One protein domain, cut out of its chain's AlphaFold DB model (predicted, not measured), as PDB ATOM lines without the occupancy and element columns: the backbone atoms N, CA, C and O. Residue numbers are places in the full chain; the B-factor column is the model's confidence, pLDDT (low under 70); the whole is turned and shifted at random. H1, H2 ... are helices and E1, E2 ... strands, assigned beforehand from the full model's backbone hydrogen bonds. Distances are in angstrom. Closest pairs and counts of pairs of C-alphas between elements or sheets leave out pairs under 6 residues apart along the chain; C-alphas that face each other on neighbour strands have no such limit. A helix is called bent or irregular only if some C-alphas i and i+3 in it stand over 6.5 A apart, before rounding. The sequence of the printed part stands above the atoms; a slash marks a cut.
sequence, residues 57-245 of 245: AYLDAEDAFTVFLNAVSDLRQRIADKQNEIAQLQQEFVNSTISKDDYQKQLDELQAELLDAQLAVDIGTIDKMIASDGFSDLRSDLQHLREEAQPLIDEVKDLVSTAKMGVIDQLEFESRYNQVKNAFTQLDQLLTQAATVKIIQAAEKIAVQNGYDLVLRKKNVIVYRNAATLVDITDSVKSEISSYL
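What this domain is: This is residues 57 to 245 of the 245 residues of an uncharacterized protein of Candidatus Acetothermia bacterium (UniProt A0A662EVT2). H3, bent H4 and H5 make an elongated bundle with H2 packed along H3; H5 runs past it to a small head, where it covers one face of a three-strand sheet and H1 and H6 pack on it. From the head, residues 221 to 226 stick out. The printed part has 189 residues with six named helices and three named strands, in the order E1 H1 H2 H3 H4 H5 E2 E3 H6; the sheet E2 E1 E3 is parallel, the class mostly helix. The whole is loose, radius of gyration of the C-alphas 20.8 A, spanning 64 by 40 by 24 A.

How they stand to each other: Start at E1, residues 57 to 59, parallel to its neighbours E2, residues 214 to 217, and E3, residues 230 to 232; within hydrogen-bond range are N 57 and O 214, 2.8 A, and N 58 and O 231, 2.8 A. Next, H1, residues 61 to 71, touches H6, residues 234 to 242, their closest C-alphas those of Ala 64 and Lys 238, 5.3 A. H2, residues 73 to 94, and H3, residues 100 to 131, form a hairpin, closest at C-alphas 75 and 121, 5.5 A. H4, residues 139 to 165, assigned as one helix by its hydrogen bonds, is bent, C-alphas 148 and 151 being 6.9 A apart; its arms H4a and H4b stand at a steep tilt of 41 degrees. H5, residues 170 to 210, is on the sheet, its height 11.6 A. Every O i to N i+4 pair is within hydrogen-bond range in H3, H4a, H4b, H5 and H6, against 17 of 18 in H2 and 3 of 7 in H1, where 8 of 8 O i to N i+3 pairs are.

Where its parts are: Find C-alpha 57 at (-13.261, 12.098, 186.344), where E1 begins. H2 measures 31.7 A, H3 46.0 A and H5 57.9 A, ending at C-alpha 210, (-4.495, 8.385, 183.592).

The domain as a whole: The printed part has no cut; the link from E2 to E3 is long, and no printed residue is under 70 in pLDDT.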
ATOM      1  N   ALA A  57     -13.062  11.292 187.533       91.44
ATOM      2  CA  ALA A  57     -13.261  12.098 186.344       91.44
ATOM      3  C   ALA A  57     -14.755  12.287 186.067       91.44
ATOM      4  O   ALA A  57     -15.602  11.516 186.523       91.44
ATOM      5  N   TYR A  58     -15.091  13.300 185.279       92.06
ATOM      6  CA  TYR A  58     -16.382  13.385 184.618       92.06
ATOM      7  C   TYR A  58     -16.227  13.646 183.126       92.06
ATOM      8  O   TYR A  58     -15.230  14.201 182.667       92.06
ATOM      9  N   LEU A  59     -17.257  13.247 182.392       93.62
ATOM     10  CA  LEU A  59     -17.360  13.380 180.951       93.62
ATOM     11  C   LEU A  59     -18.698  14.011 180.584       93.62
ATOM     12  O   LEU A  59     -19.759  13.498 180.959       93.62
ATOM     13  N   ASP A  60     -18.646  15.085 179.807       92.31
ATOM     14  CA  ASP A  60     -19.794  15.592 179.072       92.31
ATOM     15  C   ASP A  60     -19.953  14.803 177.763       92.31
ATOM     16  O   ASP A  60     -19.288  15.053 176.761       92.31
ATOM     17  N   ALA A  61     -20.802  13.772 177.794       88.06
ATOM     18  CA  ALA A  61     -20.991  12.891 176.644       88.06
ATOM     19  C   ALA A  61     -21.697  13.592 175.471       88.06
ATOM     20  O   ALA A  61     -21.492  13.200 174.327       88.06
ATOM     21  N   GLU A  62     -22.518  14.610 175.746       87.62
ATOM     22  CA  GLU A  62     -23.205  15.386 174.705       87.62
ATOM     23  C   GLU A  62     -22.207  16.279 173.968       87.62
ATOM     24  O   GLU A  62     -22.206  16.307 172.738       87.62
ATOM     25  N   ASP A  63     -21.288  16.922 174.695       89.94
ATOM     26  CA  ASP A  63     -20.193  17.653 174.053       89.94
ATOM     27  C   ASP A  63     -19.220  16.707 173.329       89.94
ATOM     28  O   ASP A  63     -18.781  17.003 172.217       89.94
ATOM     29  N   ALA A  64     -18.923  15.529 173.888       90.12
ATOM     30  CA  ALA A  64     -18.097  14.531 173.206       90.12
ATOM     31  C   ALA A  64     -18.715  14.052 171.881       90.12
ATOM     32  O   ALA A  64     -18.005  13.858 170.894       90.12
ATOM     33  N   PHE A  65     -20.045  13.933 171.830       88.50
ATOM     34  CA  PHE A  65     -20.783  13.547 170.627       88.50
ATOM     35  C   PHE A  65     -20.627  14.548 169.473       88.50
ATOM     36  O   PHE A  65     -20.700  14.165 168.305       88.50
ATOM     37  N   THR A  66     -20.345  15.824 169.766       89.81
ATOM     38  CA  THR A  66     -20.161  16.855 168.728       89.81
ATOM     39  C   THR A  66     -19.038  16.528 167.746       89.81
ATOM     40  O   THR A  66     -19.076  16.996 166.612       89.81
ATOM     41  N   VAL A  67     -18.075  15.684 168.130       90.69
ATOM     42  CA  VAL A  67     -16.999  15.217 167.245       90.69
ATOM     43  C   VAL A  67     -17.563  14.494 166.018       90.69
ATOM     44  O   VAL A  67     -17.140  14.776 164.898       90.69
ATOM     45  N   PHE A  68     -18.583  13.651 166.203       87.50
ATOM     46  CA  PHE A  68     -19.271  12.975 165.097       87.50
ATOM     47  C   PHE A  68     -20.007  13.971 164.201       87.50
ATOM     48  O   PHE A  68     -19.906  13.908 162.979       87.50
ATOM     49  N   LEU A  69     -20.674  14.954 164.809       85.81
ATOM     50  CA  LEU A  69     -21.403  15.995 164.082       85.81
ATOM     51  C   LEU A  69     -20.481  16.934 163.294       85.81
ATOM     52  O   LEU A  69     -20.875  17.444 162.246       85.81
ATOM     53  N   ASN A  70     -19.266  17.182 163.785       88.44
ATOM     54  CA  ASN A  70     -18.278  18.015 163.102       88.44
ATOM     55  C   ASN A  70     -17.741  17.330 161.847       88.44
ATOM     56  O   ASN A  70     -17.487  18.000 160.841       88.44
ATOM     57  N   ALA A  71     -17.625  15.999 161.884       86.88
ATOM     58  CA  ALA A  71     -17.202  15.222 160.732       86.88
ATOM     59  C   ALA A  71     -18.145  15.444 159.538       86.88
ATOM     60  O   ALA A  71     -17.678  15.479 158.410       86.88
ATOM     61  N   VAL A  72     -19.437  15.669 159.762       89.56
ATOM     62  CA  VAL A  72     -20.460  15.884 158.717       89.56
ATOM     63  C   VAL A  72     -20.985  17.326 158.684       89.56
ATOM     64  O   VAL A  72     -22.157  17.583 158.408       89.56
ATOM     65  N   SER A  73     -20.127  18.295 159.015       88.31
ATOM     66  CA  SER A  73     -20.505  19.711 159.139       88.31
ATOM     67  C   SER A  73     -21.097  20.323 157.862       88.31
ATOM     68  O   SER A  73     -22.023  21.127 157.949       88.31
ATOM     69  N   ASP A  74     -20.627  19.912 156.686       89.50
ATOM     70  CA  ASP A  74     -21.160  20.314 155.382       89.50
ATOM     71  C   ASP A  74     -22.610  19.848 155.180       89.50
ATOM     72  O   ASP A  74     -23.467  20.618 154.743       89.50
ATOM     73  N   LEU A  75     -22.918  18.613 155.577       91.25
ATOM     74  CA  LEU A  75     -24.278  18.075 155.532       91.25
ATOM     75  C   LEU A  75     -25.194  18.790 156.534       91.25
ATOM     76  O   LEU A  75     -26.348  19.085 156.224       91.25
ATOM     77  N   ARG A  76     -24.671  19.154 157.709       90.50
ATOM     78  CA  ARG A  76     -25.416  19.944 158.701       90.50
ATOM     79  C   ARG A  76     -25.704  21.366 158.229       90.50
ATOM     80  O   ARG A  76     -26.755  21.903 158.576       90.50
ATOM     81  N   GLN A  77     -24.826  21.963 157.426       92.25
ATOM     82  CA  GLN A  77     -25.093  23.273 156.832       92.25
ATOM     83  C   GLN A  77     -26.339  23.225 155.939       92.25
ATOM     84  O   GLN A  77     -27.186  24.107 156.042       92.25
ATOM     85  N   ARG A  78     -26.532  22.145 155.167       93.31
ATOM     86  CA  ARG A  78     -27.742  21.967 154.343       93.31
ATOM     87  C   ARG A  78     -29.030  21.960 155.171       93.31
ATOM     88  O   ARG A  78     -30.040  22.489 154.720       93.31
ATOM     89  N   ILE A  79     -29.006  21.391 156.380       93.12
ATOM     90  CA  ILE A  79     -30.148  21.436 157.308       93.12
ATOM     91  C   ILE A  79     -30.442  22.884 157.712       93.12
ATOM     92  O   ILE A  79     -31.597  23.307 157.674       93.12
ATOM     93  N   ALA A  80     -29.408  23.643 158.084       94.25
ATOM     94  CA  ALA A  80     -29.558  25.043 158.473       94.25
ATOM     95  C   ALA A  80     -30.101  25.894 157.314       94.25
ATOM     96  O   ALA A  80     -31.004  26.705 157.514       94.25
ATOM     97  N   ASP A  81     -29.609  25.661 156.097       94.75
ATOM     98  CA  ASP A  81     -30.086  26.333 154.890       94.75
ATOM     99  C   ASP A  81     -31.581  26.046 154.660       94.75
ATOM    100  O   ASP A  81     -32.367  26.982 154.514       94.75
ATOM    101  N   LYS A  82     -32.017  24.781 154.762       95.56
ATOM    102  CA  LYS A  82     -33.439  24.416 154.615       95.56
ATOM    103  C   LYS A  82     -34.331  24.992 155.709       95.56
ATOM    104  O   LYS A  82     -35.449  25.420 155.433       95.56
ATOM    105  N   GLN A  83     -33.850  25.059 156.947       95.56
ATOM    106  CA  GLN A  83     -34.581  25.723 158.031       95.56
ATOM    107  C   GLN A  83     -34.755  27.224 157.767       95.56
ATOM    108  O   GLN A  83     -35.824  27.772 158.044       95.56
ATOM    109  N   ASN A  84     -33.740  27.878 157.198       96.69
ATOM    110  CA  ASN A  84     -33.823  29.283 156.807       96.69
ATOM    111  C   ASN A  84     -34.818  29.492 155.658       96.69
ATOM    112  O   ASN A  84     -35.607  30.430 155.720       96.69
ATOM    113  N   GLU A  85     -34.821  28.617 154.650       97.31
ATOM    114  CA  GLU A  85     -35.800  28.651 153.555       97.31
ATOM    115  C   GLU A  85     -37.239  28.501 154.082       97.31
ATOM    116  O   GLU A  85     -38.114  29.286 153.720       97.31
ATOM    117  N   ILE A  86     -37.483  27.575 155.019       95.50
ATOM    118  CA  ILE A  86     -38.797  27.415 155.669       95.50
ATOM    119  C   ILE A  86     -39.201  28.691 156.422       95.50
ATOM    120  O   ILE A  86     -40.348  29.129 156.326       95.50
ATOM    121  N   ALA A  87     -38.278  29.303 157.168       96.31
ATOM    122  CA  ALA A  87     -38.556  30.535 157.903       96.31
ATOM    123  C   ALA A  87     -38.870  31.713 156.961       96.31
ATOM    124  O   ALA A  87     -39.765  32.512 157.243       96.31
ATOM    125  N   GLN A  88     -38.169  31.807 155.828       96.50
ATOM    126  CA  GLN A  88     -38.442  32.805 154.790       96.50
ATOM    127  C   GLN A  88     -39.826  32.595 154.170       96.50
ATOM    128  O   GLN A  88     -40.613  33.540 154.124       96.50
ATOM    129  N   LEU A  89     -40.168  31.359 153.801       96.75
ATOM    130  CA  LEU A  89     -41.482  31.011 153.261       96.75
ATOM    131  C   LEU A  89     -42.622  31.374 154.232       96.75
ATOM    132  O   LEU A  89     -43.650  31.926 153.833       96.75
ATOM    133  N   GLN A  90     -42.437  31.116 155.530       92.88
ATOM    134  CA  GLN A  90     -43.391  31.524 156.567       92.88
ATOM    135  C   GLN A  90     -43.560  33.045 156.628       92.88
ATOM    136  O   GLN A  90     -44.684  33.538 156.750       92.88
ATOM    137  N   GLN A  91     -42.465  33.799 156.519       95.69
ATOM    138  CA  GLN A  91     -42.509  35.259 156.516       95.69
ATOM    139  C   GLN A  91     -43.234  35.811 155.282       95.69
ATOM    140  O   GLN A  91     -44.005  36.763 155.402       95.69
ATOM    141  N   GLU A  92     -43.016  35.214 154.112       95.69
ATOM    142  CA  GLU A  92     -43.718  35.559 152.872       95.69
ATOM    143  C   GLU A  92     -45.228  35.335 152.993       95.69
ATOM    144  O   GLU A  92     -46.029  36.204 152.637       95.69
ATOM    145  N   PHE A  93     -45.639  34.208 153.577       95.25
ATOM    146  CA  PHE A  93     -47.053  33.921 153.811       95.25
ATOM    147  C   PHE A  93     -47.696  34.917 154.782       95.25
ATOM    148  O   PHE A  93     -48.763  35.461 154.494       95.25
ATOM    149  N   VAL A  94     -47.022  35.238 155.892       95.50
ATOM    150  CA  VAL A  94     -47.486  36.261 156.849       95.50
ATOM    151  C   VAL A  94     -47.605  37.636 156.184       95.50
ATOM    152  O   VAL A  94     -48.566  38.363 156.430       95.50
ATOM    153  N   ASN A  95     -46.671  37.973 155.295       96.06
ATOM    154  CA  ASN A  95     -46.690  39.214 154.523       96.06
ATOM    155  C   ASN A  95     -47.687  39.190 153.350       96.06
ATOM    156  O   ASN A  95     -47.788  40.179 152.625       96.06
ATOM    157  N   SER A  96     -48.435  38.093 153.167       95.06
ATOM    158  CA  SER A  96     -49.389  37.893 152.067       95.06
ATOM    159  C   SER A  96     -48.760  38.013 150.671       95.06
ATOM    160  O   SER A  96     -49.444  38.374 149.713       95.06
ATOM    161  N   THR A  97     -47.458  37.727 150.536       95.38
ATOM    162  CA  THR A  97     -46.745  37.755 149.245       95.38
ATOM    163  C   THR A  97     -46.874  36.450 148.463       95.38
ATOM    164  O   THR A  97     -46.543  36.414 147.282       95.38
ATOM    165  N   ILE A  98     -47.387  35.397 149.101       95.62
ATOM    166  CA  ILE A  98     -47.631  34.076 148.521       95.62
ATOM    167  C   ILE A  98     -49.055  33.614 148.856       95.62
ATOM    168  O   ILE A  98     -49.598  33.947 149.914       95.62
ATOM    169  N   SER A  99     -49.683  32.869 147.943       95.81
ATOM    170  CA  SER A  99     -51.005  32.289 148.182       95.81
ATOM    171  C   SER A  99     -50.930  31.149 149.202       95.81
ATOM    172  O   SER A  99     -49.869  30.575 149.438       95.81
ATOM    173  N   LYS A 100     -52.064  30.787 149.811       92.81
ATOM    174  CA  LYS A 100     -52.118  29.651 150.744       92.81
ATOM    175  C   LYS A 100     -51.738  28.329 150.068       92.81
ATOM    176  O   LYS A 100     -51.033  27.529 150.675       92.81
ATOM    177  N   ASP A 101     -52.201  28.116 148.840       91.44
ATOM    178  CA  ASP A 101     -51.969  26.867 148.112       91.44
ATOM    179  C   ASP A 101     -50.496  26.752 147.692       91.44
ATOM    180  O   ASP A 101     -49.878  25.704 147.880       91.44
ATOM    181  N   ASP A 102     -49.901  27.852 147.217       93.06
ATOM    182  CA  ASP A 102     -48.472  27.898 146.893       93.06
ATOM    183  C   ASP A 102     -47.609  27.737 148.149       93.06
ATOM    184  O   ASP A 102     -46.617  27.011 148.121       93.06
ATOM    185  N   TYR A 103     -48.002  28.370 149.261       94.19
ATOM    186  CA  TYR A 103     -47.333  28.213 150.550       94.19
ATOM    187  C   TYR A 103     -47.333  26.755 151.006       94.19
ATOM    188  O   TYR A 103     -46.279  26.242 151.367       94.19
ATOM    189  N   GLN A 104     -48.484  26.077 150.966       92.06
ATOM    190  CA  GLN A 104     -48.581  24.683 151.395       92.06
ATOM    191  C   GLN A 104     -47.693  23.782 150.534       92.06
ATOM    192  O   GLN A 104     -46.902  23.013 151.070       92.06
ATOM    193  N   LYS A 105     -47.752  23.938 149.207       91.81
ATOM    194  CA  LYS A 105     -46.936  23.143 148.285       91.81
ATOM    195  C   LYS A 105     -45.435  23.346 148.516       91.81
ATOM    196  O   LYS A 105     -44.690  22.371 148.573       91.81
ATOM    197  N   GLN A 106     -44.991  24.597 148.650       94.81
ATOM    198  CA  GLN A 106     -43.581  24.899 148.914       94.81
ATOM    199  C   GLN A 106     -43.149  24.419 150.303       94.81
ATOM    200  O   GLN A 106     -42.022  23.965 150.475       94.81
ATOM    201  N   LEU A 107     -44.042  24.477 151.295       94.31
ATOM    202  CA  LEU A 107     -43.754  23.985 152.635       94.31
ATOM    203  C   LEU A 107     -43.568  22.467 152.640       94.31
ATOM    204  O   LEU A 107     -42.617  21.991 153.255       94.31
ATOM    205  N   ASP A 108     -44.431  21.721 151.952       93.94
ATOM    206  CA  ASP A 108     -44.336  20.262 151.846       93.94
ATOM    207  C   ASP A 108     -43.021  19.852 151.161       93.94
ATOM    208  O   ASP A 108     -42.301  18.976 151.648       93.94
ATOM    209  N   GLU A 109     -42.643  20.546 150.081       95.38
ATOM    210  CA  GLU A 109     -41.344  20.366 149.424       95.38
ATOM    211  C   GLU A 109     -40.182  20.598 150.400       95.38
ATOM    212  O   GLU A 109     -39.343  19.713 150.584       95.38
ATOM    213  N   LEU A 110     -40.156  21.748 151.076       96.62
ATOM    214  CA  LEU A 110     -39.077  22.096 152.002       96.62
ATOM    215  C   LEU A 110     -39.006  21.161 153.216       96.62
ATOM    216  O   LEU A 110     -37.913  20.864 153.697       96.62
ATOM    217  N   GLN A 111     -40.143  20.675 153.717       95.38
ATOM    218  CA  GLN A 111     -40.176  19.699 154.808       95.38
ATOM    219  C   GLN A 111     -39.602  18.350 154.376       95.38
ATOM    220  O   GLN A 111     -38.816  17.758 155.120       95.38
ATOM    221  N   ALA A 112     -39.953  17.873 153.181       96.06
ATOM    222  CA  ALA A 112     -39.386  16.644 152.641       96.06
ATOM    223  C   ALA A 112     -37.870  16.784 152.413       96.06
ATOM    224  O   ALA A 112     -37.106  15.896 152.787       96.06
ATOM    225  N   GLU A 113     -37.417  17.915 151.863       96.75
ATOM    226  CA  GLU A 113     -35.988  18.189 151.667       96.75
ATOM    227  C   GLU A 113     -35.216  18.333 152.983       96.75
ATOM    228  O   GLU A 113     -34.063  17.910 153.076       96.75
ATOM    229  N   LEU A 114     -35.836  18.909 154.016       96.19
ATOM    230  CA  LEU A 114     -35.256  18.961 155.355       96.19
ATOM    231  C   LEU A 114     -35.058  17.550 155.920       96.19
ATOM    232  O   LEU A 114     -34.011  17.273 156.502       96.19
ATOM    233  N   LEU A 115     -36.035  16.659 155.728       95.62
ATOM    234  CA  LEU A 115     -35.943  15.266 156.164       95.62
ATOM    235  C   LEU A 115     -34.857  14.495 155.392       95.62
ATOM    236  O   LEU A 115     -34.102  13.743 156.004       95.62
ATOM    237  N   ASP A 116     -34.713  14.735 154.085       96.19
ATOM    238  CA  ASP A 116     -33.596  14.216 153.274       96.19
ATOM    239  C   ASP A 116     -32.239  14.706 153.782       96.19
ATOM    240  O   ASP A 116     -31.320  13.908 153.966       96.19
ATOM    241  N   ALA A 117     -32.113  15.999 154.087       96.06
ATOM    242  CA  ALA A 117     -30.881  16.557 154.631       96.06
ATOM    243  C   ALA A 117     -30.532  15.965 156.010       96.06
ATOM    244  O   ALA A 117     -29.363  15.684 156.275       96.06
ATOM    245  N   GLN A 118     -31.532  15.744 156.869       93.69
ATOM    246  CA  GLN A 118     -31.363  15.084 158.168       93.69
ATOM    247  C   GLN A 118     -30.902  13.634 158.012       93.69
ATOM    248  O   GLN A 118     -29.899  13.246 158.606       93.69
ATOM    249  N   LEU A 119     -31.558  12.859 157.147       94.44
ATOM    250  CA  LEU A 119     -31.148  11.485 156.875       94.44
ATOM    251  C   LEU A 119     -29.744  11.417 156.264       94.44
ATOM    252  O   LEU A 119     -28.952  10.549 156.622       94.44
ATOM    253  N   ALA A 120     -29.398  12.351 155.376       94.25
ATOM    254  CA  ALA A 120     -28.065  12.417 154.792       94.25
ATOM    255  C   ALA A 120     -26.973  12.621 155.856       94.25
ATOM    256  O   ALA A 120     -25.902  12.033 155.722       94.25
ATOM    257  N   VAL A 121     -27.232  13.405 156.912       92.94
ATOM    258  CA  VAL A 121     -26.306  13.568 158.048       92.94
ATOM    259  C   VAL A 121     -26.073  12.239 158.764       92.94
ATOM    260  O   VAL A 121     -24.916  11.878 158.991       92.94
ATOM    261  N   ASP A 122     -27.129  11.487 159.066       92.00
ATOM    262  CA  ASP A 122     -27.017  10.206 159.775       92.00
ATOM    263  C   ASP A 122     -26.288   9.161 158.931       92.00
ATOM    264  O   ASP A 122     -25.321   8.548 159.389       92.00
ATOM    265  N   ILE A 123     -26.675   9.012 157.663       94.44
ATOM    266  CA  ILE A 123     -26.017   8.086 156.733       94.44
ATOM    267  C   ILE A 123     -24.566   8.499 156.482       94.44
ATOM    268  O   ILE A 123     -23.677   7.652 156.487       94.44
ATOM    269  N   GLY A 124     -24.297   9.795 156.320       93.62
ATOM    270  CA  GLY A 124     -22.938  10.312 156.178       93.62
ATOM    271  C   GLY A 124     -22.084  10.042 157.418       93.62
ATOM    272  O   GLY A 124     -20.900   9.732 157.298       93.62
ATOM    273  N   THR A 125     -22.682  10.104 158.608       91.88
ATOM    274  CA  THR A 125     -22.010   9.765 159.866       91.88
ATOM    275  C   THR A 125     -21.699   8.271 159.928       91.88
ATOM    276  O   THR A 125     -20.560   7.907 160.222       91.88
ATOM    277  N   ILE A 126     -22.662   7.409 159.580       92.75
ATOM    278  CA  ILE A 126     -22.466   5.955 159.483       92.75
ATOM    279  C   ILE A 126     -21.342   5.628 158.494       92.75
ATOM    280  O   ILE A 126     -20.433   4.874 158.832       92.75
ATOM    281  N   ASP A 127     -21.346   6.234 157.306       93.69
ATOM    282  CA  ASP A 127     -20.329   6.003 156.275       93.69
ATOM    283  C   ASP A 127     -18.925   6.385 156.761       93.69
ATOM    284  O   ASP A 127     -17.967   5.636 156.544       93.69
ATOM    285  N   LYS A 128     -18.796   7.505 157.484       91.50
ATOM    286  CA  LYS A 128     -17.524   7.904 158.101       91.50
ATOM    287  C   LYS A 128     -17.081   6.930 159.185       91.50
ATOM    288  O   LYS A 128     -15.916   6.538 159.196       91.50
ATOM    289  N   MET A 129     -17.995   6.492 160.050       90.19
ATOM    290  CA  MET A 129     -17.694   5.485 161.070       90.19
ATOM    291  C   MET A 129     -17.285   4.145 160.442       90.19
ATOM    292  O   MET A 129     -16.332   3.529 160.892       90.19
ATOM    293  N   ILE A 130     -17.923   3.693 159.360       92.50
ATOM    294  CA  ILE A 130     -17.543   2.450 158.665       92.50
ATOM    295  C   ILE A 130     -16.129   2.546 158.080       92.50
ATOM    296  O   ILE A 130     -15.351   1.591 158.185       92.50
ATOM    297  N   ALA A 131     -15.807   3.682 157.453       92.19
ATOM    298  CA  ALA A 131     -14.511   3.929 156.820       92.19
ATOM    299  C   ALA A 131     -13.360   4.068 157.830       92.19
ATOM    300  O   ALA A 131     -12.200   3.865 157.481       92.19
ATOM    301  N   SER A 132     -13.694   4.392 159.074       89.75
ATOM    302  CA  SER A 132     -12.766   4.628 160.169       89.75
ATOM    303  C   SER A 132     -12.201   3.331 160.755       89.75
ATOM    304  O   SER A 132     -12.925   2.356 160.987       89.75
ATOM    305  N   ASP A 133     -10.902   3.309 161.061       87.88
ATOM    306  CA  ASP A 133     -10.263   2.151 161.702       87.88
ATOM    307  C   ASP A 133     -10.618   2.037 163.188       87.88
ATOM    308  O   ASP A 133     -10.782   0.929 163.695       87.88
ATOM    309  N   GLY A 134     -10.845   3.161 163.879       85.75
ATOM    310  CA  GLY A 134     -11.265   3.163 165.290       85.75
ATOM    311  C   GLY A 134     -12.664   2.577 165.540       85.75
ATOM    312  O   GLY A 134     -13.083   2.427 166.688       85.75
ATOM    313  N   PHE A 135     -13.372   2.213 164.471       88.38
ATOM    314  CA  PHE A 135     -14.698   1.602 164.459       88.38
ATOM    315  C   PHE A 135     -14.695   0.171 163.905       88.38
ATOM    316  O   PHE A 135     -15.757  -0.385 163.632       88.38
ATOM    317  N   SER A 136     -13.525  -0.453 163.728       89.81
ATOM    318  CA  SER A 136     -13.414  -1.787 163.123       89.81
ATOM    319  C   SER A 136     -14.244  -2.870 163.826       89.81
ATOM    320  O   SER A 136     -14.732  -3.787 163.174       89.81
ATOM    321  N   ASP A 137     -14.405  -2.760 165.144       88.56
ATOM    322  CA  ASP A 137     -15.228  -3.627 165.999       88.56
ATOM    323  C   ASP A 137     -16.737  -3.459 165.768       88.56
ATOM    324  O   ASP A 137     -17.470  -4.431 165.904       88.56
ATOM    325  N   LEU A 138     -17.193  -2.262 165.381       89.81
ATOM    326  CA  LEU A 138     -18.604  -1.956 165.095       89.81
ATOM    327  C   LEU A 138     -18.931  -1.965 163.596       89.81
ATOM    328  O   LEU A 138     -20.080  -1.769 163.206       89.81
ATOM    329  N   ARG A 139     -17.934  -2.172 162.729       91.69
ATOM    330  CA  ARG A 139     -18.074  -2.011 161.275       91.69
ATOM    331  C   ARG A 139     -19.178  -2.887 160.681       91.69
ATOM    332  O   ARG A 139     -19.917  -2.406 159.830       91.69
ATOM    333  N   SER A 140     -19.299  -4.138 161.131       92.31
ATOM    334  CA  SER A 140     -20.349  -5.054 160.658       92.31
ATOM    335  C   SER A 140     -21.743  -4.559 161.044       92.31
ATOM    336  O   SER A 140     -22.638  -4.537 160.204       92.31
ATOM    337  N   ASP A 141     -21.915  -4.111 162.289       91.50
ATOM    338  CA  ASP A 141     -23.196  -3.605 162.792       91.50
ATOM    339  C   ASP A 141     -23.594  -2.311 162.075       91.50
ATOM    340  O   ASP A 141     -24.745  -2.139 161.682       91.50
ATOM    341  N   LEU A 142     -22.631  -1.419 161.825       92.38
ATOM    342  CA  LEU A 142     -22.850  -0.180 161.078       92.38
ATOM    343  C   LEU A 142     -23.190  -0.436 159.603       92.38
ATOM    344  O   LEU A 142     -24.027   0.265 159.037       92.38
ATOM    345  N   GLN A 143     -22.568  -1.438 158.973       94.00
ATOM    346  CA  GLN A 143     -22.907  -1.852 157.609       94.00
ATOM    347  C   GLN A 143     -24.337  -2.384 157.533       94.00
ATOM    348  O   GLN A 143     -25.093  -1.946 156.670       94.00
ATOM    349  N   HIS A 144     -24.729  -3.248 158.469       92.31
ATOM    350  CA  HIS A 144     -26.108  -3.720 158.555       92.31
ATOM    351  C   HIS A 144     -27.089  -2.577 158.810       92.31
ATOM    352  O   HIS A 144     -28.098  -2.490 158.119       92.31
ATOM    353  N   LEU A 145     -26.766  -1.642 159.708       91.31
ATOM    354  CA  LEU A 145     -27.599  -0.466 159.959       91.31
ATOM    355  C   LEU A 145     -27.802   0.376 158.689       91.31
ATOM    356  O   LEU A 145     -28.909   0.829 158.408       91.31
ATOM    357  N   ARG A 146     -26.743   0.559 157.893       93.06
ATOM    358  CA  ARG A 146     -26.814   1.263 156.605       93.06
ATOM    359  C   ARG A 146     -27.700   0.529 155.596       93.06
ATOM    360  O   ARG A 146     -28.492   1.165 154.908       93.06
ATOM    361  N   GLU A 147     -27.561  -0.791 155.498       93.19
ATOM    362  CA  GLU A 147     -28.374  -1.629 154.611       93.19
ATOM    363  C   GLU A 147     -29.857  -1.594 155.010       93.19
ATOM    364  O   GLU A 147     -30.725  -1.421 154.153       93.19
ATOM    365  N   GLU A 148     -30.151  -1.678 156.309       89.81
ATOM    366  CA  GLU A 148     -31.507  -1.572 156.856       89.81
ATOM    367  C   GLU A 148     -32.119  -0.180 156.664       89.81
ATOM    368  O   GLU A 148     -33.338  -0.055 156.540       89.81
ATOM    369  N   ALA A 149     -31.292   0.865 156.578       92.88
ATOM    370  CA  ALA A 149     -31.735   2.220 156.276       92.88
ATOM    371  C   ALA A 149     -32.034   2.450 154.783       92.88
ATOM    372  O   ALA A 149     -32.688   3.436 154.447       92.88
ATOM    373  N   GLN A 150     -31.612   1.566 153.869       93.38
ATOM    374  CA  GLN A 150     -31.794   1.777 152.427       93.38
ATOM    375  C   GLN A 150     -33.264   1.982 152.007       93.38
ATOM    376  O   GLN A 150     -33.533   2.943 151.283       93.38
ATOM    377  N   PRO A 151     -34.242   1.185 152.487       94.38
ATOM    378  CA  PRO A 151     -35.651   1.425 152.183       94.38
ATOM    379  C   PRO A 151     -36.145   2.790 152.674       94.38
ATOM    380  O   PRO A 151     -36.986   3.407 152.026       94.38
ATOM    381  N   LEU A 152     -35.618   3.278 153.802       94.00
ATOM    382  CA  LEU A 152     -35.939   4.605 154.322       94.00
ATOM    383  C   LEU A 152     -35.367   5.705 153.418       94.00
ATOM    384  O   LEU A 152     -36.073   6.662 153.110       94.00
ATOM    385  N   ILE A 153     -34.117   5.556 152.966       94.44
ATOM    386  CA  ILE A 153     -33.476   6.480 152.016       94.44
ATOM    387  C   ILE A 153     -34.298   6.582 150.730       94.44
ATOM    388  O   ILE A 153     -34.527   7.682 150.225       94.44
ATOM    389  N   ASP A 154     -34.738   5.446 150.201       95.69
ATOM    390  CA  ASP A 154     -35.508   5.405 148.961       95.69
ATOM    391  C   ASP A 154     -36.891   6.053 149.139       95.69
ATOM    392  O   ASP A 154     -37.308   6.848 148.296       95.69
ATOM    393  N   GLU A 155     -37.563   5.800 150.266       94.75
ATOM    394  CA  GLU A 155     -38.864   6.400 150.585       94.75
ATOM    395  C   GLU A 155     -38.775   7.924 150.782       94.75
ATOM    396  O   GLU A 155     -39.638   8.655 150.295       94.75
ATOM    397  N   VAL A 156     -37.720   8.434 151.435       95.56
ATOM    398  CA  VAL A 156     -37.482   9.885 151.559       95.56
ATOM    399  C   VAL A 156     -37.301  10.526 150.186       95.56
ATOM    400  O   VAL A 156     -37.908  11.558 149.900       95.56
ATOM    401  N   LYS A 157     -36.493   9.916 149.311       95.62
ATOM    402  CA  LYS A 157     -36.271  10.434 147.954       95.62
ATOM    403  C   LYS A 157     -37.558  10.460 147.139       95.62
ATOM    404  O   LYS A 157     -37.803  11.435 146.425       95.62
ATOM    405  N   ASP A 158     -38.379   9.418 147.251       95.31
ATOM    406  CA  ASP A 158     -39.684   9.378 146.593       95.31
ATOM    407  C   ASP A 158     -40.622  10.465 147.136       95.31
ATOM    408  O   ASP A 158     -41.260  11.175 146.354       95.31
ATOM    409  N   LEU A 159     -40.645  10.675 148.456       94.94
ATOM    410  CA  LEU A 159     -41.423  11.737 149.093       94.94
ATOM    411  C   LEU A 159     -41.004  13.129 148.592       94.94
ATOM    412  O   LEU A 159     -41.864  13.910 148.187       94.94
ATOM    413  N   VAL A 160     -39.697  13.416 148.545       95.44
ATOM    414  CA  VAL A 160     -39.151  14.671 147.996       95.44
ATOM    415  C   VAL A 160     -39.566  14.852 146.537       95.44
ATOM    416  O   VAL A 160     -40.057  15.914 146.156       95.44
ATOM    417  N   SER A 161     -39.393  13.819 145.709       94.75
ATOM    418  CA  SER A 161     -39.754  13.879 144.292       94.75
ATOM    419  C   SER A 161     -41.246  14.156 144.108       94.75
ATOM    420  O   SER A 161     -41.637  14.986 143.285       94.75
ATOM    421  N   THR A 162     -42.094  13.487 144.886       92.56
ATOM    422  CA  THR A 162     -43.547  13.622 144.772       92.56
ATOM    423  C   THR A 162     -44.027  14.996 145.249       92.56
ATOM    424  O   THR A 162     -44.862  15.613 144.578       92.56
ATOM    425  N   ALA A 163     -43.449  15.520 146.335       92.12
ATOM    426  CA  ALA A 163     -43.724  16.868 146.833       92.12
ATOM    427  C   ALA A 163     -43.373  17.945 145.791       92.12
ATOM    428  O   ALA A 163     -44.214  18.778 145.455       92.12
ATOM    429  N   LYS A 164     -42.188  17.852 145.168       91.25
ATOM    430  CA  LYS A 164     -41.742  18.764 144.094       91.25
ATOM    431  C   LYS A 164     -42.679  18.797 142.897       91.25
ATOM    432  O   LYS A 164     -42.993  19.854 142.348       91.25
ATOM    433  N   MET A 165     -43.140  17.624 142.473       88.81
ATOM    434  CA  MET A 165     -44.070  17.529 141.353       88.81
ATOM    435  C   MET A 165     -45.461  18.090 141.710       88.81
ATOM    436  O   MET A 165     -46.223  18.436 140.808       88.81
ATOM    437  N   GLY A 166     -45.789  18.246 143.001       81.38
ATOM    438  CA  GLY A 166     -47.071  18.777 143.473       81.38
ATOM    439  C   GLY A 166     -48.266  17.903 143.106       81.38
ATOM    440  O   GLY A 166     -49.350  18.428 142.871       81.38
ATOM    441  N   VAL A 167     -48.044  16.594 142.970       77.50
ATOM    442  CA  VAL A 167     -49.063  15.609 142.552       77.50
ATOM    443  C   VAL A 167     -49.639  14.819 143.723       77.50
ATOM    444  O   VAL A 167     -50.541  14.012 143.515       77.50
ATOM    445  N   ILE A 168     -49.114  15.025 144.930       82.81
ATOM    446  CA  ILE A 168     -49.554  14.340 146.144       82.81
ATOM    447  C   ILE A 168     -50.643  15.146 146.850       82.81
ATOM    448  O   ILE A 168     -50.557  16.369 146.949       82.81
ATOM    449  N   ASP A 169     -51.673  14.448 147.323       89.44
ATOM    450  CA  ASP A 169     -52.680  15.032 148.206       89.44
ATOM    451  C   ASP A 169     -52.067  15.355 149.576       89.44
ATOM    452  O   ASP A 169     -51.207  14.624 150.068       89.44
ATOM    453  N   GLN A 170     -52.532  16.426 150.224       87.69
ATOM    454  CA  GLN A 170     -51.981  16.868 151.505       87.69
ATOM    455  C   GLN A 170     -52.055  15.779 152.590       87.69
ATOM    456  O   GLN A 170     -51.094  15.578 153.331       87.69
ATOM    457  N   LEU A 171     -53.167  15.041 152.682       90.69
ATOM    458  CA  LEU A 171     -53.319  13.994 153.698       90.69
ATOM    459  C   LEU A 171     -52.385  12.814 153.421       90.69
ATOM    460  O   LEU A 171     -51.860  12.195 154.351       90.69
ATOM    461  N   GLU A 172     -52.172  12.502 152.144       92.06
ATOM    462  CA  GLU A 172     -51.226  11.472 151.729       92.06
ATOM    463  C   GLU A 172     -49.786  11.888 152.054       92.06
ATOM    464  O   GLU A 172     -49.040  11.094 152.635       92.06
ATOM    465  N   PHE A 173     -49.417  13.139 151.761       93.44
ATOM    466  CA  PHE A 173     -48.106  13.691 152.099       93.44
ATOM    467  C   PHE A 173     -47.850  13.627 153.604       93.44
ATOM    468  O   PHE A 173     -46.860  13.034 154.030       93.44
ATOM    469  N   GLU A 174     -48.765  14.155 154.422       92.62
ATOM    470  CA  GLU A 174     -48.637  14.149 155.883       92.62
ATOM    471  C   GLU A 174     -48.516  12.723 156.440       92.62
ATOM    472  O   GLU A 174     -47.718  12.464 157.346       92.62
ATOM    473  N   SER A 175     -49.281  11.771 155.896       94.44
ATOM    474  CA  SER A 175     -49.215  10.370 156.316       94.44
ATOM    475  C   SER A 175     -47.846   9.753 156.023       94.44
ATOM    476  O   SER A 175     -47.225   9.189 156.932       94.44
ATOM    477  N   ARG A 176     -47.350   9.902 154.788       94.12
ATOM    478  CA  ARG A 176     -46.042   9.377 154.372       94.12
ATOM    479  C   ARG A 176     -44.906  10.055 155.127       94.12
ATOM    480  O   ARG A 176     -44.060   9.372 155.696       94.12
ATOM    481  N   TYR A 177     -44.932  11.381 155.222       94.75
ATOM    482  CA  TYR A 177     -43.944  12.160 155.960       94.75
ATOM    483  C   TYR A 177     -43.825  11.699 157.416       94.75
ATOM    484  O   TYR A 177     -42.724  11.437 157.897       94.75
ATOM    485  N   ASN A 178     -44.949  11.519 158.116       94.62
ATOM    486  CA  ASN A 178     -44.935  11.047 159.501       94.62
ATOM    487  C   ASN A 178     -44.401   9.614 159.628       94.62
ATOM    488  O   ASN A 178     -43.655   9.318 160.563       94.62
ATOM    489  N   GLN A 179     -44.748   8.723 158.696       92.81
ATOM    490  CA  GLN A 179     -44.223   7.357 158.679       92.81
ATOM    491  C   GLN A 179     -42.696   7.351 158.533       92.81
ATOM    492  O   GLN A 179     -41.999   6.702 159.317       92.81
ATOM    493  N   VAL A 180     -42.186   8.110 157.568       93.88
ATOM    494  CA  VAL A 180     -40.754   8.237 157.284       93.88
ATOM    495  C   VAL A 180     -40.021   8.875 158.457       93.88
ATOM    496  O   VAL A 180     -39.019   8.339 158.923       93.88
ATOM    497  N   LYS A 181     -40.552   9.965 159.015       93.19
ATOM    498  CA  LYS A 181     -39.980  10.644 160.182       93.19
ATOM    499  C   LYS A 181     -39.863   9.727 161.403       93.19
ATOM    500  O   LYS A 181     -38.867   9.786 162.127       93.19
ATOM    501  N   ASN A 182     -40.850   8.862 161.633       93.38
ATOM    502  CA  ASN A 182     -40.811   7.897 162.733       93.38
ATOM    503  C   ASN A 182     -39.739   6.819 162.522       93.38
ATOM    504  O   ASN A 182     -39.081   6.425 163.484       93.38
ATOM    505  N   ALA A 183     -39.561   6.344 161.288       91.75
ATOM    506  CA  ALA A 183     -38.501   5.397 160.946       91.75
ATOM    507  C   ALA A 183     -37.111   6.050 161.051       91.75
ATOM    508  O   ALA A 183     -36.208   5.476 161.652       91.75
ATOM    509  N   PHE A 184     -36.971   7.288 160.574       91.62
ATOM    510  CA  PHE A 184     -35.765   8.097 160.745       91.62
ATOM    511  C   PHE A 184     -35.387   8.279 162.219       91.62
ATOM    512  O   PHE A 184     -34.249   8.038 162.596       91.62
ATOM    513  N   THR A 185     -36.355   8.595 163.083       90.88
ATOM    514  CA  THR A 185     -36.105   8.741 164.530       90.88
ATOM    515  C   THR A 185     -35.558   7.451 165.159       90.88
ATOM    516  O   THR A 185     -34.773   7.507 166.102       90.88
ATOM    517  N   GLN A 186     -35.954   6.275 164.660       91.31
ATOM    518  CA  GLN A 186     -35.410   4.999 165.140       91.31
ATOM    519  C   GLN A 186     -33.967   4.791 164.666       91.31
ATOM    520  O   GLN A 186     -33.131   4.350 165.451       91.31
ATOM    521  N   LEU A 187     -33.665   5.148 163.414       90.62
ATOM    522  CA  LEU A 187     -32.307   5.107 162.869       90.62
ATOM    523  C   LEU A 187     -31.354   6.022 163.656       90.62
ATOM    524  O   LEU A 187     -30.304   5.559 164.101       90.62
ATOM    525  N   ASP A 188     -31.748   7.275 163.896       88.38
ATOM    526  CA  ASP A 188     -30.979   8.253 164.684       88.38
ATOM    527  C   ASP A 188     -30.663   7.726 166.097       88.38
ATOM    528  O   ASP A 188     -29.536   7.821 166.592       88.38
ATOM    529  N   GLN A 189     -31.634   7.071 166.744       90.44
ATOM    530  CA  GLN A 189     -31.429   6.455 168.057       90.44
ATOM    531  C   GLN A 189     -30.399   5.322 168.028       90.44
ATOM    532  O   GLN A 189     -29.610   5.200 168.969       90.44
ATOM    533  N   LEU A 190     -30.396   4.491 166.983       89.56
ATOM    534  CA  LEU A 190     -29.418   3.410 166.821       89.56
ATOM    535  C   LEU A 190     -28.016   3.972 166.562       89.56
ATOM    536  O   LEU A 190     -27.053   3.547 167.204       89.56
ATOM    537  N   LEU A 191     -27.905   4.990 165.705       88.38
ATOM    538  CA  LEU A 191     -26.648   5.698 165.466       88.38
ATOM    539  C   LEU A 191     -26.112   6.338 166.755       88.38
ATOM    540  O   LEU A 191     -24.937   6.183 167.102       88.38
ATOM    541  N   THR A 192     -26.987   6.997 167.516       88.19
ATOM    542  CA  THR A 192     -26.640   7.607 168.802       88.19
ATOM    543  C   THR A 192     -26.125   6.571 169.803       88.19
ATOM    544  O   THR A 192     -25.180   6.842 170.551       88.19
ATOM    545  N   GLN A 193     -26.699   5.366 169.815       87.50
ATOM    546  CA  GLN A 193     -26.221   4.265 170.654       87.50
ATOM    547  C   GLN A 193     -24.824   3.798 170.233       87.50
ATOM    548  O   GLN A 193     -23.952   3.678 171.096       87.50
ATOM    549  N   ALA A 194     -24.575   3.614 168.932       86.19
ATOM    550  CA  ALA A 194     -23.261   3.213 168.421       86.19
ATOM    551  C   ALA A 194     -22.170   4.242 168.774       86.19
ATOM    552  O   ALA A 194     -21.113   3.895 169.310       86.19
ATOM    553  N   ALA A 195     -22.455   5.529 168.574       87.56
ATOM    554  CA  ALA A 195     -21.575   6.620 168.984       87.56
ATOM    555  C   ALA A 195     -21.358   6.658 170.509       87.56
ATOM    556  O   ALA A 195     -20.236   6.865 170.975       87.56
ATOM    557  N   THR A 196     -22.404   6.406 171.305       88.94
ATOM    558  CA  THR A 196     -22.310   6.352 172.776       88.94
ATOM    559  C   THR A 196     -21.378   5.236 173.243       88.94
ATOM    560  O   THR A 196     -20.570   5.466 174.143       88.94
ATOM    561  N   VAL A 197     -21.437   4.052 172.627       88.75
ATOM    562  CA  VAL A 197     -20.512   2.945 172.930       88.75
ATOM    563  C   VAL A 197     -19.066   3.397 172.733       88.75
ATOM    564  O   VAL A 197     -18.224   3.170 173.600       88.75
ATOM    565  N   LYS A 198     -18.783   4.117 171.647       87.25
ATOM    566  CA  LYS A 198     -17.435   4.618 171.344       87.25
ATOM    567  C   LYS A 198     -16.972   5.721 172.280       87.25
ATOM    568  O   LYS A 198     -15.812   5.718 172.686       87.25
ATOM    569  N   ILE A 199     -17.875   6.608 172.688       90.69
ATOM    570  CA  ILE A 199     -17.601   7.603 173.731       90.69
ATOM    571  C   ILE A 199     -17.224   6.909 175.045       90.69
ATOM    572  O   ILE A 199     -16.253   7.308 175.685       90.69
ATOM    573  N   ILE A 200     -17.944   5.851 175.433       90.31
ATOM    574  CA  ILE A 200     -17.648   5.077 176.648       90.31
ATOM    575  C   ILE A 200     -16.292   4.372 176.529       90.31
ATOM    576  O   ILE A 200     -15.486   4.481 177.447       90.31
ATOM    577  N   GLN A 201     -16.004   3.715 175.402       90.00
ATOM    578  CA  GLN A 201     -14.713   3.052 175.170       90.00
ATOM    579  C   GLN A 201     -13.538   4.047 175.210       90.00
ATOM    580  O   GLN A 201     -12.505   3.771 175.820       90.00
ATOM    581  N   ALA A 202     -13.689   5.223 174.596       92.25
ATOM    582  CA  ALA A 202     -12.688   6.286 174.662       92.25
ATOM    583  C   ALA A 202     -12.506   6.797 176.101       92.25
ATOM    584  O   ALA A 202     -11.378   6.960 176.564       92.25
ATOM    585  N   ALA A 203     -13.603   6.992 176.838       91.88
ATOM    586  CA  ALA A 203     -13.561   7.397 178.238       91.88
ATOM    587  C   ALA A 203     -12.870   6.361 179.130       91.88
ATOM    588  O   ALA A 203     -12.061   6.741 179.967       91.88
ATOM    589  N   GLU A 204     -13.138   5.071 178.927       90.69
ATOM    590  CA  GLU A 204     -12.474   3.973 179.635       90.69
ATOM    591  C   GLU A 204     -10.970   3.951 179.341       90.69
ATOM    592  O   GLU A 204     -10.158   3.877 180.261       90.69
ATOM    593  N   LYS A 205     -10.577   4.101 178.071       91.50
ATOM    594  CA  LYS A 205      -9.165   4.173 177.682       91.50
ATOM    595  C   LYS A 205      -8.447   5.335 178.373       91.50
ATOM    596  O   LYS A 205      -7.389   5.128 178.965       91.50
ATOM    597  N   ILE A 206      -9.037   6.532 178.349       93.62
ATOM    598  CA  ILE A 206      -8.503   7.711 179.046       93.62
ATOM    599  C   ILE A 206      -8.485   7.494 180.565       93.62
ATOM    600  O   ILE A 206      -7.519   7.892 181.219       93.62
ATOM    601  N   ALA A 207      -9.507   6.838 181.125       90.31
ATOM    602  CA  ALA A 207      -9.589   6.516 182.545       90.31
ATOM    603  C   ALA A 207      -8.401   5.659 182.992       90.31
ATOM    604  O   ALA A 207      -7.645   6.052 183.879       90.31
ATOM    605  N   VAL A 208      -8.194   4.531 182.309       90.94
ATOM    606  CA  VAL A 208      -7.131   3.564 182.610       90.94
ATOM    607  C   VAL A 208      -5.746   4.178 182.415       90.94
ATOM    608  O   VAL A 208      -4.876   4.004 183.264       90.94
ATOM    609  N   GLN A 209      -5.531   4.924 181.327       91.75
ATOM    610  CA  GLN A 209      -4.231   5.540 181.032       91.75
ATOM    611  C   GLN A 209      -3.804   6.581 182.071       91.75
ATOM    612  O   GLN A 209      -2.612   6.719 182.339       91.75
ATOM    613  N   ASN A 210      -4.764   7.309 182.641       89.31
ATOM    614  CA  ASN A 210      -4.495   8.385 183.592       89.31
ATOM    615  C   ASN A 210      -4.719   7.970 185.055       89.31
ATOM    616  O   ASN A 210      -4.525   8.793 185.944       89.31
ATOM    617  N   GLY A 211      -5.087   6.711 185.313       88.94
ATOM    618  CA  GLY A 211      -5.263   6.186 186.667       88.94
ATOM    619  C   GLY A 211      -6.521   6.686 187.383       88.94
ATOM    620  O   GLY A 211      -6.507   6.805 188.604       88.94
ATOM    621  N   TYR A 212      -7.593   6.988 186.644       88.00
ATOM    622  CA  TYR A 212      -8.882   7.335 187.241       88.00
ATOM    623  C   TYR A 212      -9.615   6.083 187.733       88.00
ATOM    624  O   TYR A 212      -9.757   5.105 187.001       88.00
ATOM    625  N   ASP A 213     -10.160   6.155 188.946       85.62
ATOM    626  CA  ASP A 213     -10.915   5.065 189.573       85.62
ATOM    627  C   ASP A 213     -12.397   5.065 189.163       85.62
ATOM    628  O   ASP A 213     -13.085   4.046 189.248       85.62
ATOM    629  N   LEU A 214     -12.921   6.227 188.757       87.00
ATOM    630  CA  LEU A 214     -14.332   6.421 188.422       87.00
ATOM    631  C   LEU A 214     -14.505   7.543 187.398       87.00
ATOM    632  O   LEU A 214     -14.002   8.645 187.598       87.00
ATOM    633  N   VAL A 215     -15.301   7.300 186.354       89.88
ATOM    634  CA  VAL A 215     -15.748   8.339 185.414       89.88
ATOM    635  C   VAL A 215     -17.256   8.529 185.532       89.88
ATOM    636  O   VAL A 215     -18.033   7.594 185.346       89.88
ATOM    637  N   LEU A 216     -17.686   9.755 185.814       89.50
ATOM    638  CA  LEU A 216     -19.093  10.129 185.902       89.50
ATOM    639  C   LEU A 216     -19.570  10.773 184.602       89.50
ATOM    640  O   LEU A 216     -18.979  11.733 184.111       89.50
ATOM    641  N   ARG A 217     -20.710  10.325 184.071       87.00
ATOM    642  CA  ARG A 217     -21.386  11.073 183.006       87.00
ATOM    643  C   ARG A 217     -22.028  12.328 183.593       87.00
ATOM    644  O   ARG A 217     -22.921  12.242 184.438       87.00
ATOM    645  N   LYS A 218     -21.639  13.491 183.084       87.81
ATOM    646  CA  LYS A 218     -22.308  14.758 183.362       87.81
ATOM    647  C   LYS A 218     -23.620  14.811 182.571       87.81
ATOM    648  O   LYS A 218     -23.618  14.711 181.351       87.81
ATOM    649  N   LYS A 219     -24.743  14.942 183.283       79.12
ATOM    650  CA  LYS A 219     -26.066  15.257 182.704       79.12
ATOM    651  C   LYS A 219     -26.565  16.657 183.071       79.12
ATOM    652  O   LYS A 219     -27.481  17.163 182.446       79.12
ATOM    653  N   ASN A 220     -25.990  17.255 184.115       78.31
ATOM    654  CA  ASN A 220     -26.419  18.529 184.683       78.31
ATOM    655  C   ASN A 220     -25.226  19.476 184.837       78.31
ATOM    656  O   ASN A 220     -24.065  19.075 184.728       78.31
ATOM    657  N   VAL A 221     -25.515  20.740 185.138       80.69
ATOM    658  CA  VAL A 221     -24.494  21.752 185.419       80.69
ATOM    659  C   VAL A 221     -23.778  21.429 186.734       80.69
ATOM    660  O   VAL A 221     -24.409  21.252 187.775       80.69
ATOM    661  N   ILE A 222     -22.446  21.385 186.690       77.62
ATOM    662  CA  ILE A 222     -21.606  21.267 187.883       77.62
ATOM    663  C   ILE A 222     -21.422  22.676 188.452       77.62
ATOM    664  O   ILE A 222     -20.680  23.480 187.897       77.62
ATOM    665  N   VAL A 223     -22.117  22.982 189.550       82.81
ATOM    666  CA  VAL A 223     -22.044  24.301 190.211       82.81
ATOM    667  C   VAL A 223     -20.740  24.468 190.999       82.81
ATOM    668  O   VAL A 223     -20.209  25.570 191.103       82.81
ATOM    669  N   TYR A 224     -20.197  23.373 191.534       83.56
ATOM    670  CA  TYR A 224     -18.928  23.349 192.257       83.56
ATOM    671  C   TYR A 224     -18.207  22.026 192.009       83.56
ATOM    672  O   TYR A 224     -18.829  20.963 192.032       83.56
ATOM    673  N   ARG A 225     -16.885  22.088 191.827       81.75
ATOM    674  CA  ARG A 225     -16.003  20.918 191.861       81.75
ATOM    675  C   ARG A 225     -14.691  21.258 192.544       81.75
ATOM    676  O   ARG A 225     -14.145  22.340 192.342       81.75
ATOM    677  N   ASN A 226     -14.151  20.296 193.283       83.31
ATOM    678  CA  ASN A 226     -12.742  20.323 193.639       83.31
ATOM    679  C   ASN A 226     -11.940  19.791 192.443       83.31
ATOM    680  O   ASN A 226     -11.945  18.592 192.177       83.31
ATOM    681  N   ALA A 227     -11.265  20.679 191.715       79.44
ATOM    682  CA  ALA A 227     -10.501  20.308 190.523       79.44
ATOM    683  C   ALA A 227      -9.312  19.373 190.820       79.44
ATOM    684  O   ALA A 227      -8.828  18.719 189.905       79.44
ATOM    685  N   ALA A 228      -8.867  19.280 192.081       77.25
ATOM    686  CA  ALA A 228      -7.819  18.346 192.487       77.25
ATOM    687  C   ALA A 228      -8.308  16.888 192.598       77.25
ATOM    688  O   ALA A 228      -7.485  15.981 192.634       77.25
ATOM    689  N   THR A 229      -9.624  16.656 192.676       79.25
ATOM    690  CA  THR A 229     -10.215  15.314 192.853       79.25
ATOM    691  C   THR A 229     -11.216  14.943 191.765       79.25
ATOM    692  O   THR A 229     -11.462  13.761 191.556       79.25
ATOM    693  N   LEU A 230     -11.832  15.940 191.118       84.94
ATOM    694  CA  LEU A 230     -12.817  15.767 190.054       84.94
ATOM    695  C   LEU A 230     -12.346  16.470 188.774       84.94
ATOM    696  O   LEU A 230     -12.508  17.688 188.612       84.94
ATOM    697  N   VAL A 231     -11.771  15.689 187.864       90.62
ATOM    698  CA  VAL A 231     -11.185  16.177 186.608       90.62
ATOM    699  C   VAL A 231     -12.197  16.083 185.466       90.62
ATOM    700  O   VAL A 231     -13.018  15.176 185.423       90.62
ATOM    701  N   ASP A 232     -12.156  17.048 184.551       92.81
ATOM    702  CA  ASP A 232     -12.941  16.994 183.317       92.81
ATOM    703  C   ASP A 232     -12.100  16.289 182.260       92.81
ATOM    704  O   ASP A 232     -11.007  16.767 181.954       92.81
ATOM    705  N   ILE A 233     -12.577  15.169 181.723       95.31
ATOM    706  CA  ILE A 233     -11.866  14.442 180.664       95.31
ATOM    707  C   ILE A 233     -12.496  14.647 179.284       95.31
ATOM    708  O   ILE A 233     -12.075  13.999 178.329       95.31
ATOM    709  N   THR A 234     -13.483  15.540 179.156       94.25
ATOM    710  CA  THR A 234     -14.267  15.725 177.925       94.25
ATOM    711  C   THR A 234     -13.380  15.997 176.713       94.25
ATOM    712  O   THR A 234     -13.489  15.288 175.716       94.25
ATOM    713  N   ASP A 235     -12.426  16.925 176.812       95.38
ATOM    714  CA  ASP A 235     -11.519  17.241 175.700       95.38
ATOM    715  C   ASP A 235     -10.567  16.088 175.353       95.38
ATOM    716  O   ASP A 235     -10.270  15.854 174.183       95.38
ATOM    717  N   SER A 236     -10.119  15.323 176.355       94.94
ATOM    718  CA  SER A 236      -9.270  14.144 176.128       94.94
ATOM    719  C   SER A 236     -10.040  13.051 175.391       94.94
ATOM    720  O   SER A 236      -9.536  12.474 174.432       94.94
ATOM    721  N   VAL A 237     -11.295  12.822 175.784       94.56
ATOM    722  CA  VAL A 237     -12.196  11.890 175.100       94.56
ATOM    723  C   VAL A 237     -12.513  12.375 173.685       94.56
ATOM    724  O   VAL A 237     -12.476  11.575 172.755       94.56
ATOM    725  N   LYS A 238     -12.745  13.677 173.476       94.94
ATOM    726  CA  LYS A 238     -12.946  14.256 172.136       94.94
ATOM    727  C   LYS A 238     -11.731  14.053 171.240       94.94
ATOM    728  O   LYS A 238     -11.896  13.676 170.082       94.94
ATOM    729  N   SER A 239     -10.525  14.271 171.765       93.50
ATOM    730  CA  SER A 239      -9.278  14.035 171.033       93.50
ATOM    731  C   SER A 239      -9.110  12.561 170.668       93.50
ATOM    732  O   SER A 239      -8.716  12.253 169.547       93.50
ATOM    733  N   GLU A 240      -9.435  11.655 171.591       92.50
ATOM    734  CA  GLU A 240      -9.375  10.215 171.352       92.50
ATOM    735  C   GLU A 240     -10.375   9.792 170.265       92.50
ATOM    736  O   GLU A 240      -9.987   9.150 169.295       92.50
ATOM    737  N   ILE A 241     -11.635  10.233 170.349       90.50
ATOM    738  CA  ILE A 241     -12.659   9.955 169.326       90.50
ATOM    739  C   ILE A 241     -12.269  10.557 167.974       90.50
ATOM    740  O   ILE A 241     -12.453   9.920 166.944       90.50
ATOM    741  N   SER A 242     -11.712  11.769 167.961       89.50
ATOM    742  CA  SER A 242     -11.274  12.418 166.719       89.50
ATOM    743  C   SER A 242     -10.138  11.654 166.046       89.50
ATOM    744  O   SER A 242     -10.022  11.708 164.833       89.50
ATOM    745  N   SER A 243      -9.316  10.926 166.809       87.69
ATOM    746  CA  SER A 243      -8.284  10.052 166.239       87.69
ATOM    747  C   SER A 243      -8.857   8.807 165.556       87.69
ATOM    748  O   SER A 243      -8.145   8.128 164.818       87.69
ATOM    749  N   TYR A 244     -10.130   8.496 165.814       82.12
ATOM    750  CA  TYR A 244     -10.826   7.384 165.187       82.12
ATOM    751  C   TYR A 244     -11.419   7.752 163.827       82.12
ATOM    752  O   TYR A 244     -11.561   6.831 163.033       82.12
ATOM    753  N   LEU A 245     -11.764   9.027 163.586       80.06
ATOM    754  CA  LEU A 245     -12.491   9.540 162.409       80.06
ATOM    755  C   LEU A 245     -11.569  10.168 161.354       80.06
ATOM    756  O   LEU A 245     -11.958  10.139 160.164       80.06
TER     757      LEU A 245